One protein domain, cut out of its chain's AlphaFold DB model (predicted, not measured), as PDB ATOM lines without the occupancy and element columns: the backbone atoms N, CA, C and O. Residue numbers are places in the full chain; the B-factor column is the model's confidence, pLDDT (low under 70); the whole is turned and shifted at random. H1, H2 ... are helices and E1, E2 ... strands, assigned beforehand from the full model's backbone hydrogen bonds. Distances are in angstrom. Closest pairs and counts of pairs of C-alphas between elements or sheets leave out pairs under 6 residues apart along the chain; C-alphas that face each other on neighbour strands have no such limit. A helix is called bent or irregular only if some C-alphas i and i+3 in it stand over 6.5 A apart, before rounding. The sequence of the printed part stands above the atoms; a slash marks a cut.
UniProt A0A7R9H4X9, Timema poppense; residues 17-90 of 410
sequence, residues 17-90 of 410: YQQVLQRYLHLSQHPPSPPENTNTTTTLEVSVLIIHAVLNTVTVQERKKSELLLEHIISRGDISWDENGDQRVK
ATOM      1  N   TYR A  17      -8.892  -6.222  15.046       64.81
ATOM      2  CA  TYR A  17      -8.531  -6.493  13.652       64.81
ATOM      3  C   TYR A  17      -7.018  -6.639  13.421       64.81
ATOM      4  O   TYR A  17      -6.565  -7.638  12.869       64.81
ATOM      5  N   GLN A  18      -6.217  -5.666  13.862       71.69
ATOM      6  CA  GLN A  18      -4.768  -5.662  13.646       71.69
ATOM      7  C   GLN A  18      -4.070  -6.792  14.408       71.69
ATOM      8  O   GLN A  18      -3.130  -7.381  13.881       71.69
ATOM      9  N   GLN A  19      -4.537  -7.118  15.616       76.12
ATOM     10  CA  GLN A  19      -3.976  -8.219  16.405       76.12
ATOM     11  C   GLN A  19      -4.282  -9.579  15.767       76.12
ATOM     12  O   GLN A  19      -3.377 -10.401  15.610       76.12
ATOM     13  N   VAL A  20      -5.533  -9.788  15.347       73.56
ATOM     14  CA  VAL A  20      -5.978 -11.009  14.662       73.56
ATOM     15  C   VAL A  20      -5.234 -11.182  13.336       73.56
ATOM     16  O   VAL A  20      -4.700 -12.260  13.077       73.56
ATOM     17  N   LEU A  21      -5.107 -10.117  12.537       72.12
ATOM     18  CA  LEU A  21      -4.418 -10.157  11.247       72.12
ATOM     19  C   LEU A  21      -2.917 -10.433  11.399       72.12
ATOM     20  O   LEU A  21      -2.385 -11.308  10.721       72.12
ATOM     21  N   GLN A  22      -2.224  -9.745  12.310       75.88
ATOM     22  CA  GLN A  22      -0.798  -9.994  12.546       75.88
ATOM     23  C   GLN A  22      -0.536 -11.415  13.041       75.88
ATOM     24  O   GLN A  22       0.448 -12.036  12.640       75.88
ATOM     25  N   ARG A  23      -1.413 -11.951  13.897       73.69
ATOM     26  CA  ARG A  23      -1.258 -13.313  14.404       73.69
ATOM     27  C   ARG A  23      -1.537 -14.354  13.327       73.69
ATOM     28  O   ARG A  23      -0.798 -15.332  13.254       73.69
ATOM     29  N   TYR A  24      -2.541 -14.118  12.486       78.00
ATOM     30  CA  TYR A  24      -2.825 -14.948  11.319       78.00
ATOM     31  C   TYR A  24      -1.627 -14.993  10.366       78.00
ATOM     32  O   TYR A  24      -1.172 -16.080  10.030       78.00
ATOM     33  N   LEU A  25      -1.058 -13.832  10.022       73.56
ATOM     34  CA  LEU A  25       0.124 -13.728   9.154       73.56
ATOM     35  C   LEU A  25       1.372 -14.391   9.758       73.56
ATOM     36  O   LEU A  25       2.196 -14.948   9.043       73.56
ATOM     37  N   HIS A  26       1.535 -14.341  11.080       78.19
ATOM     38  CA  HIS A  26       2.653 -15.009  11.741       78.19
ATOM     39  C   HIS A  26       2.506 -16.537  11.724       78.19
ATOM     40  O   HIS A  26       3.462 -17.253  11.435       78.19
ATOM     41  N   LEU A  27       1.307 -17.042  12.026       75.44
ATOM     42  CA  LEU A  27       1.026 -18.479  12.040       75.44
ATOM     43  C   LEU A  27       0.950 -19.076  10.636       75.44
ATOM     44  O   LEU A  27       1.142 -20.273  10.486       75.44
ATOM     45  N   SER A  28       0.702 -18.277   9.605       69.75
ATOM     46  CA  SER A  28       0.789 -18.758   8.232       69.75
ATOM     47  C   SER A  28       2.213 -18.889   7.711       69.75
ATOM     48  O   SER A  28       2.477 -19.796   6.930       69.75
ATOM     49  N   GLN A  29       3.128 -18.025   8.153       71.38
ATOM     50  CA  GLN A  29       4.563 -18.152   7.866       71.38
ATOM     51  C   GLN A  29       5.206 -19.295   8.659       71.38
ATOM     52  O   GLN A  29       6.184 -19.898   8.220       71.38
ATOM     53  N   HIS A  30       4.651 -19.598   9.832       79.31
ATOM     54  CA  HIS A  30       5.113 -20.658  10.720       79.31
ATOM     55  C   HIS A  30       3.925 -21.525  11.149       79.31
ATOM     56  O   HIS A  30       3.463 -21.406  12.292       79.31
ATOM     57  N   PRO A  31       3.395 -22.367  10.237       75.88
ATOM     58  CA  PRO A  31       2.257 -23.212  10.557       75.88
ATOM     59  C   PRO A  31       2.603 -24.121  11.739       75.88
ATOM     60  O   PRO A  31       3.736 -24.607  11.833       75.88
ATOM     61  N   PRO A  32       1.656 -24.351  12.666       74.69
ATOM     62  CA  PRO A  32       1.872 -25.299  13.747       74.69
ATOM     63  C   PRO A  32       2.218 -26.669  13.154       74.69
ATOM     64  O   PRO A  32       1.589 -27.106  12.189       74.69
ATOM     65  N   SER A  33       3.227 -27.331  13.725       75.38
ATOM     66  CA  SER A  33       3.643 -28.665  13.294       75.38
ATOM     67  C   SER A  33       2.434 -29.609  13.311       75.38
ATOM     68  O   SER A  33       1.745 -29.666  14.339       75.38
ATOM     69  N   PRO A  34       2.149 -30.328  12.208       72.38
ATOM     70  CA  PRO A  34       1.051 -31.280  12.188       72.38
ATOM     71  C   PRO A  34       1.278 -32.351  13.267       72.38
ATOM     72  O   PRO A  34       2.427 -32.637  13.616       72.38
ATOM     73  N   PRO A  35       0.207 -32.937  13.828       75.44
ATOM     74  CA  PRO A  35       0.346 -34.056  14.754       75.44
ATOM     75  C   PRO A  35       1.159 -35.173  14.079       75.44
ATOM     76  O   PRO A  35       0.908 -35.485  12.918       75.44
ATOM     77  N   GLU A  36       2.117 -35.768  14.803       71.69
ATOM     78  CA  GLU A  36       3.211 -36.628  14.290       71.69
ATOM     79  C   GLU A  36       2.794 -37.870  13.460       71.69
ATOM     80  O   GLU A  36       3.652 -38.612  12.994       71.69
ATOM     81  N   ASN A  37       1.500 -38.090  13.204       73.19
ATOM     82  CA  ASN A  37       0.956 -39.312  12.609       73.19
ATOM     83  C   ASN A  37       0.184 -39.114  11.283       73.19
ATOM     84  O   ASN A  37      -0.474 -40.051  10.830       73.19
ATOM     85  N   THR A  38       0.217 -37.936  10.642       64.62
ATOM     86  CA  THR A  38      -0.510 -37.687   9.374       64.62
ATOM     87  C   THR A  38       0.438 -37.472   8.192       64.62
ATOM     88  O   THR A  38       1.055 -36.417   8.078       64.62
ATOM     89  N   ASN A  39       0.529 -38.446   7.279       60.50
ATOM     90  CA  ASN A  39       1.509 -38.438   6.176       60.50
ATOM     91  C   ASN A  39       1.138 -37.580   4.948       60.50
ATOM     92  O   ASN A  39       1.913 -37.530   3.998       60.50
ATOM     93  N   THR A  40       0.009 -36.874   4.953       59.69
ATOM     94  CA  THR A  40      -0.359 -35.917   3.895       59.69
ATOM     95  C   THR A  40      -1.344 -34.905   4.464       59.69
ATOM     96  O   THR A  40      -2.540 -35.179   4.507       59.69
ATOM     97  N   THR A  41      -0.852 -33.759   4.931       69.19
ATOM     98  CA  THR A  41      -1.706 -32.636   5.343       69.19
ATOM     99  C   THR A  41      -2.000 -31.764   4.127       69.19
ATOM    100  O   THR A  41      -1.085 -31.287   3.457       69.19
ATOM    101  N   THR A  42      -3.274 -31.564   3.815       79.81
ATOM    102  CA  THR A  42      -3.710 -30.710   2.704       79.81
ATOM    103  C   THR A  42      -3.633 -29.223   3.078       79.81
ATOM    104  O   THR A  42      -3.759 -28.849   4.243       79.81
ATOM    105  N   THR A  43      -3.482 -28.332   2.092       70.75
ATOM    106  CA  THR A  43      -3.458 -26.863   2.295       70.75
ATOM    107  C   THR A  43      -4.703 -26.339   3.028       70.75
ATOM    108  O   THR A  43      -4.639 -25.364   3.783       70.75
ATOM    109  N   LEU A  44      -5.844 -27.013   2.839       74.62
ATOM    110  CA  LEU A  44      -7.096 -26.705   3.527       74.62
ATOM    111  C   LEU A  44      -6.996 -27.000   5.033       74.62
ATOM    112  O   LEU A  44      -7.394 -26.171   5.847       74.62
ATOM    113  N   GLU A  45      -6.405 -28.134   5.412       77.94
ATOM    114  CA  GLU A  45      -6.214 -28.522   6.816       77.94
ATOM    115  C   GLU A  45      -5.248 -27.579   7.544       77.94
ATOM    116  O   GLU A  45      -5.513 -27.189   8.681       77.94
ATOM    117  N   VAL A  46      -4.182 -27.124   6.876       75.56
ATOM    118  CA  VAL A  46      -3.253 -26.123   7.436       75.56
ATOM    119  C   VAL A  46      -3.966 -24.794   7.704       75.56
ATOM    120  O   VAL A  46      -3.788 -24.195   8.765       75.56
ATOM    121  N   SER A  47      -4.831 -24.355   6.787       74.19
ATOM    122  CA  SER A  47      -5.605 -23.117   6.949       74.19
ATOM    123  C   SER A  47      -6.573 -23.202   8.135       74.19
ATOM    124  O   SER A  47      -6.660 -22.268   8.933       74.19
ATOM    125  N   VAL A  48      -7.244 -24.345   8.315       81.44
ATOM    126  CA  VAL A  48      -8.140 -24.594   9.458       81.44
ATOM    127  C   VAL A  48      -7.370 -24.591  10.784       81.44
ATOM    128  O   VAL A  48      -7.829 -23.990  11.757       81.44
ATOM    129  N   LEU A  49      -6.177 -25.194  10.825       80.00
ATOM    130  CA  LEU A  49      -5.314 -25.186  12.012       80.00
ATOM    131  C   LEU A  49      -4.849 -23.772  12.382       80.00
ATOM    132  O   LEU A  49      -4.870 -23.412  13.561       80.00
ATOM    133  N   ILE A  50      -4.486 -22.949  11.395       75.38
ATOM    134  CA  ILE A  50      -4.099 -21.548  11.606       75.38
ATOM    135  C   ILE A  50      -5.279 -20.739  12.151       75.38
ATOM    136  O   ILE A  50      -5.121 -20.031  13.146       75.38
ATOM    137  N   ILE A  51      -6.471 -20.874  11.562       78.94
ATOM    138  CA  ILE A  51      -7.686 -20.189  12.029       78.94
ATOM    139  C   ILE A  51      -7.982 -20.568  13.482       78.94
ATOM    140  O   ILE A  51      -8.155 -19.688  14.325       78.94
ATOM    141  N   HIS A  52      -7.958 -21.860  13.813       84.75
ATOM    142  CA  HIS A  52      -8.159 -22.322  15.186       84.75
ATOM    143  C   HIS A  52      -7.110 -21.764  16.154       84.75
ATOM    144  O   HIS A  52      -7.457 -21.321  17.251       84.75
ATOM    145  N   ALA A  53      -5.839 -21.747  15.754       79.69
ATOM    146  CA  ALA A  53      -4.760 -21.209  16.571       79.69
ATOM    147  C   ALA A  53      -4.904 -19.694  16.803       79.69
ATOM    148  O   ALA A  53      -4.654 -19.233  17.914       79.69
ATOM    149  N   VAL A  54      -5.365 -18.925  15.810       78.62
ATOM    150  CA  VAL A  54      -5.664 -17.489  15.959       78.62
ATOM    151  C   VAL A  54      -6.863 -17.276  16.886       78.62
ATOM    152  O   VAL A  54      -6.783 -16.492  17.832       78.62
ATOM    153  N   LEU A  55      -7.955 -18.012  16.681       84.38
ATOM    154  CA  LEU A  55      -9.182 -17.865  17.469       84.38
ATOM    155  C   LEU A  55      -9.017 -18.267  18.938       84.38
ATOM    156  O   LEU A  55      -9.697 -17.723  19.805       84.38
ATOM    157  N   ASN A  56      -8.084 -19.167  19.245       85.25
ATOM    158  CA  ASN A  56      -7.763 -19.534  20.624       85.25
ATOM    159  C   ASN A  56      -6.967 -18.450  21.378       85.25
ATOM    160  O   ASN A  56      -6.802 -18.560  22.590       85.25
ATOM    161  N   THR A  57      -6.476 -17.410  20.691       76.25
ATOM    162  CA  THR A  57      -5.742 -16.294  21.321       76.25
ATOM    163  C   THR A  57      -6.614 -15.088  21.660       76.25
ATOM    164  O   THR A  57      -6.166 -14.211  22.398       76.25
ATOM    165  N   VAL A  58      -7.852 -15.038  21.160       79.44
ATOM    166  CA  VAL A  58      -8.808 -13.959  21.442       79.44
ATOM    167  C   VAL A  58      -9.758 -14.342  22.576       79.44
ATOM    168  O   VAL A  58      -9.990 -15.521  22.852       79.44
ATOM    169  N   THR A  59     -10.317 -13.344  23.265       83.00
ATOM    170  CA  THR A  59     -11.258 -13.604  24.363       83.00
ATOM    171  C   THR A  59     -12.544 -14.261  23.848       83.00
ATOM    172  O   THR A  59     -12.938 -14.082  22.695       83.00
ATOM    173  N   VAL A  60     -13.257 -14.992  24.716       79.88
ATOM    174  CA  VAL A  60     -14.522 -15.669  24.352       79.88
ATOM    175  C   VAL A  60     -15.551 -14.691  23.761       79.88
ATOM    176  O   VAL A  60     -16.272 -15.044  22.833       79.88
ATOM    177  N   GLN A  61     -15.586 -13.446  24.251       74.00
ATOM    178  CA  GLN A  61     -16.480 -12.393  23.752       74.00
ATOM    179  C   GLN A  61     -16.089 -11.879  22.351       74.00
ATOM    180  O   GLN A  61     -16.948 -11.434  21.592       74.00
ATOM    181  N   GLU A  62     -14.807 -11.953  21.986       79.06
ATOM    182  CA  GLU A  62     -14.249 -11.450  20.721       79.06
ATOM    183  C   GLU A  62     -14.115 -12.528  19.641       79.06
ATOM    184  O   GLU A  62     -13.957 -12.213  18.457       79.06
ATOM    185  N   ARG A  63     -14.219 -13.801  20.033       80.75
ATOM    186  CA  ARG A  63     -14.078 -14.961  19.153       80.75
ATOM    187  C   ARG A  63     -15.029 -14.912  17.959       80.75
ATOM    188  O   ARG A  63     -14.564 -14.981  16.831       80.75
ATOM    189  N   LYS A  64     -16.321 -14.652  18.190       77.94
ATOM    190  CA  LYS A  64     -17.332 -14.574  17.117       77.94
ATOM    191  C   LYS A  64     -17.067 -13.434  16.123       77.94
ATOM    192  O   LYS A  64     -17.312 -13.578  14.932       77.94
ATOM    193  N   LYS A  65     -16.545 -12.295  16.599       73.38
ATOM    194  CA  LYS A  65     -16.158 -11.169  15.727       73.38
ATOM    195  C   LYS A  65     -14.923 -11.511  14.893       73.38
ATOM    196  O   LYS A  65     -14.854 -11.139  13.729       73.38
ATOM    197  N   SER A  66     -13.972 -12.227  15.488       74.81
ATOM    198  CA  SER A  66     -12.743 -12.670  14.823       74.81
ATOM    199  C   SER A  66     -13.011 -13.784  13.803       74.81
ATOM    200  O   SER A  66     -12.394 -13.786  12.746       74.81
ATOM    201  N   GLU A  67     -13.967 -14.676  14.080       80.31
ATOM    202  CA  GLU A  67     -14.466 -15.702  13.149       80.31
ATOM    203  C   GLU A  67     -15.050 -15.056  11.889       80.31
ATOM    204  O   GLU A  67     -14.544 -15.299  10.796       80.31
ATOM    205  N   LEU A  68     -16.016 -14.142  12.050       75.56
ATOM    206  CA  LEU A  68     -16.612 -13.405  10.927       75.56
ATOM    207  C   LEU A  68     -15.569 -12.624  10.120       75.56
ATOM    208  O   LEU A  68     -15.672 -12.502   8.901       75.56
ATOM    209  N   LEU A  69     -14.548 -12.097  10.795       72.31
ATOM    210  CA  LEU A  69     -13.478 -11.364  10.139       72.31
ATOM    211  C   LEU A  69     -12.588 -12.266   9.280       72.31
ATOM    212  O   LEU A  69     -12.258 -11.909   8.152       72.31
ATOM    213  N   LEU A  70     -12.195 -13.422   9.814       75.38
ATOM    214  CA  LEU A  70     -11.381 -14.398   9.094       75.38
ATOM    215  C   LEU A  70     -12.162 -14.996   7.920       75.38
ATOM    216  O   LEU A  70     -11.615 -15.087   6.824       75.38
ATOM    217  N   GLU A  71     -13.448 -15.306   8.101       77.25
ATOM    218  CA  GLU A  71     -14.340 -15.728   7.011       77.25
ATOM    219  C   GLU A  71     -14.430 -14.670   5.905       77.25
ATOM    220  O   GLU A  71     -14.367 -15.001   4.719       77.25
ATOM    221  N   HIS A  72     -14.517 -13.388   6.265       69.44
ATOM    222  CA  HIS A  72     -14.549 -12.283   5.304       69.44
ATOM    223  C   HIS A  72     -13.233 -12.138   4.527       69.44
ATOM    224  O   HIS A  72     -13.251 -11.992   3.306       69.44
ATOM    225  N   ILE A  73     -12.088 -12.232   5.212       66.19
ATOM    226  CA  ILE A  73     -10.750 -12.174   4.595       66.19
ATOM    227  C   ILE A  73     -10.547 -13.340   3.614       66.19
ATOM    228  O   ILE A  73     -10.014 -13.154   2.517       66.19
ATOM    229  N   ILE A  74     -10.992 -14.540   3.996       70.31
ATOM    230  CA  ILE A  74     -10.868 -15.753   3.181       70.31
ATOM    231  C   ILE A  74     -11.822 -15.701   1.982       70.31
ATOM    232  O   ILE A  74     -11.394 -15.922   0.851       70.31
ATOM    233  N   SER A  75     -13.099 -15.366   2.197       72.06
ATOM    234  CA  SER A  75     -14.122 -15.343   1.137       72.06
ATOM    235  C   SER A  75     -13.862 -14.292   0.055       72.06
ATOM    236  O   SER A  75     -14.233 -14.503  -1.098       72.06
ATOM    237  N   ARG A  76     -13.186 -13.183   0.381       62.72
ATOM    238  CA  ARG A  76     -12.812 -12.150  -0.600       62.72
ATOM    239  C   ARG A  76     -11.551 -12.461  -1.405       62.72
ATOM    240  O   ARG A  76     -11.261 -11.747  -2.368       62.72
ATOM    241  N   GLY A  77     -10.809 -13.513  -1.050       60.22
ATOM    242  CA  GLY A  77      -9.531 -13.831  -1.693       60.22
ATOM    243  C   GLY A  77      -8.503 -12.706  -1.527       60.22
ATOM    244  O   GLY A  77      -7.660 -12.493  -2.406       60.22
ATOM    245  N   ASP A  78      -8.606 -11.960  -0.422       55.81
ATOM    246  CA  ASP A  78      -7.674 -10.885  -0.069       55.81
ATOM    247  C   ASP A  78      -6.296 -11.453   0.310       55.81
ATOM    248  O   ASP A  78      -5.287 -10.747   0.231       55.81
ATOM    249  N   ILE A  79      -6.258 -12.753   0.627       54.31
ATOM    250  CA  ILE A  79      -5.068 -13.582   0.792       54.31
ATOM    251  C   ILE A  79      -5.138 -14.709  -0.246       54.31
ATOM    252  O   ILE A  79      -6.056 -15.524  -0.233       54.31
ATOM    253  N   SER A  80      -4.167 -14.754  -1.152       59.34
ATOM    254  CA  SER A  80      -3.972 -15.845  -2.115       59.34
ATOM    255  C   SER A  80      -2.588 -16.452  -1.931       59.34
ATOM    256  O   SER A  80      -1.694 -15.767  -1.452       59.34
ATOM    257  N   TRP A  81      -2.390 -17.701  -2.325       56.00
ATOM    258  CA  TRP A  81      -1.086 -18.364  -2.284       56.00
ATOM    259  C   TRP A  81      -0.526 -18.461  -3.695       56.00
ATOM    260  O   TRP A  81      -1.302 -18.526  -4.652       56.00
ATOM    261  N   ASP A  82       0.790 -18.442  -3.833       57.34
ATOM    262  CA  ASP A  82       1.417 -18.674  -5.123       57.34
ATOM    263  C   ASP A  82       1.913 -20.095  -5.327       57.34
ATOM    264  O   ASP A  82       1.737 -20.972  -4.485       57.34
ATOM    265  N   GLU A  83       2.495 -20.307  -6.502       52.84
ATOM    266  CA  GLU A  83       2.995 -21.595  -6.978       52.84
ATOM    267  C   GLU A  83       4.068 -22.188  -6.051       52.84
ATOM    268  O   GLU A  83       4.251 -23.402  -6.028       52.84
ATOM    269  N   ASN A  84       4.733 -21.349  -5.248       55.53
ATOM    270  CA  ASN A  84       5.766 -21.750  -4.295       55.53
ATOM    271  C   ASN A  84       5.219 -21.948  -2.872       55.53
ATOM    272  O   ASN A  84       5.970 -22.327  -1.975       55.53
ATOM    273  N   GLY A  85       3.919 -21.720  -2.656       46.34
ATOM    274  CA  GLY A  85       3.291 -21.793  -1.339       46.34
ATOM    275  C   GLY A  85       3.495 -20.539  -0.487       46.34
ATOM    276  O   GLY A  85       3.247 -20.595   0.717       46.34
ATOM    277  N   ASP A  86       3.893 -19.411  -1.083       48.34
ATOM    278  CA  ASP A  86       4.054 -18.140  -0.376       48.34
ATOM    279  C   ASP A  86       2.754 -17.319  -0.382       48.34
ATOM    280  O   ASP A  86       1.987 -17.303  -1.352       48.34
ATOM    281  N   GLN A  87       2.484 -16.609   0.719       46.25
ATOM    282  CA  GLN A  87       1.284 -15.777   0.851       46.25
ATOM    283  C   GLN A  87       1.381 -14.462   0.073       46.25
ATOM    284  O   GLN A  87       2.331 -13.693   0.212       46.25
ATOM    285  N   ARG A  88       0.312 -14.130  -0.655       49.00
ATOM    286  CA  ARG A  88       0.115 -12.884  -1.403       49.00
ATOM    287  C   ARG A  88      -1.104 -12.132  -0.869       49.00
ATOM    288  O   ARG A  88      -2.223 -12.633  -0.948       49.00
ATOM    289  N   VAL A  89      -0.898 -10.910  -0.372       38.75
ATOM    290  CA  VAL A  89      -1.965 -10.014   0.121       38.75
ATOM    291  C   VAL A  89      -2.143  -8.827  -0.838       38.75
ATOM    292  O   VAL A  89      -1.159  -8.233  -1.285       38.75
ATOM    293  N   LYS A  90      -3.391  -8.485  -1.187       45.78
ATOM    294  CA  LYS A  90      -3.743  -7.580  -2.309       45.78
ATOM    295  C   LYS A  90      -3.902  -6.075  -1.983       45.78
ATOM    296  O   LYS A  90      -4.497  -5.365  -2.790       45.78
TER     297      LYS A  90
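AT A GLANCE: This is residues 17 to 90 of the 410 residues of a protein of Timema poppense (UniProt A0A7R9H4X9). A small two-strand hairpin, E1 and E2, lies past the end of H3, beside a core of three helices, H1, H2 and H3, whose centres make a triangle. The loop of residues 35 to 42 sticks out between H1 and H2. The printed part has 74 residues, mostly helix, in the order H1, H2, H3, E1, E2; the sheet, E1 - E2, is antiparallel. The whole is compact, with a radius of gyration of the C-alphas of 12.7 A and spans of 36 by 30 by 18 A.

HOW THE PARTS SIT: Begin at the hairpin of E1, residues 79 to 81, and E2, residues 87 to 89, antiparallel at 146 degrees, where N 80 and O 88 are 2.9 A apart, within hydrogen-bond range. From H3, residues 60 to 75, the closest C-alphas to E1 are Ile 73 and Ile 79, 7.0 A apart. H2, residues 43 to 55, touches H3 with residues 51 to 55 alone, closest at the C-alphas of Leu 55 and Arg 63, 5.9 A; this helical hairpin has a shallow tilt of 31 degrees, opposite ways. H1, residues 17 to 29, touches H2, closest at the C-alphas of Leu 27 and Ile 50, 6.0 A, a helical hairpin at a steep tilt of 40 degrees, opposite ways. H1 and H3 only just touch, with 3 pairs of C-alphas within 8 A, closest Val 20 and Ser 66, 7.0 A. H2 is apart from E1 and E2. In H1 and H2 every O i to N i+4 pair is within hydrogen-bond range; in H3, 10 of 12 are.

IN THESE COORDINATES: Find C-alpha 79 at (-5.068, -13.582, 0.792), where E1 begins. Find C-alpha 17 at (-8.531, -6.493, 13.652); H1 runs 18.5 A from there. H2 also spans 18.5 A, H3 23.2 A, E1 6.9 A and E2 6.7 A. H3 is irregular: C-alphas 61 and 64 are 7.0 A apart.

THE WHOLE: The printed part has no cut, and the C-alphas of Gln 61 and Glu 83, the two farthest apart, are 37.5 A apart. The link from H1 to H2 is long, 13 residues; the other three are tight. Mean pLDDT of the printed part is 70.5; residues 17, 28, 38 to 41, 72 to 73 and 76 to 90 are under 70.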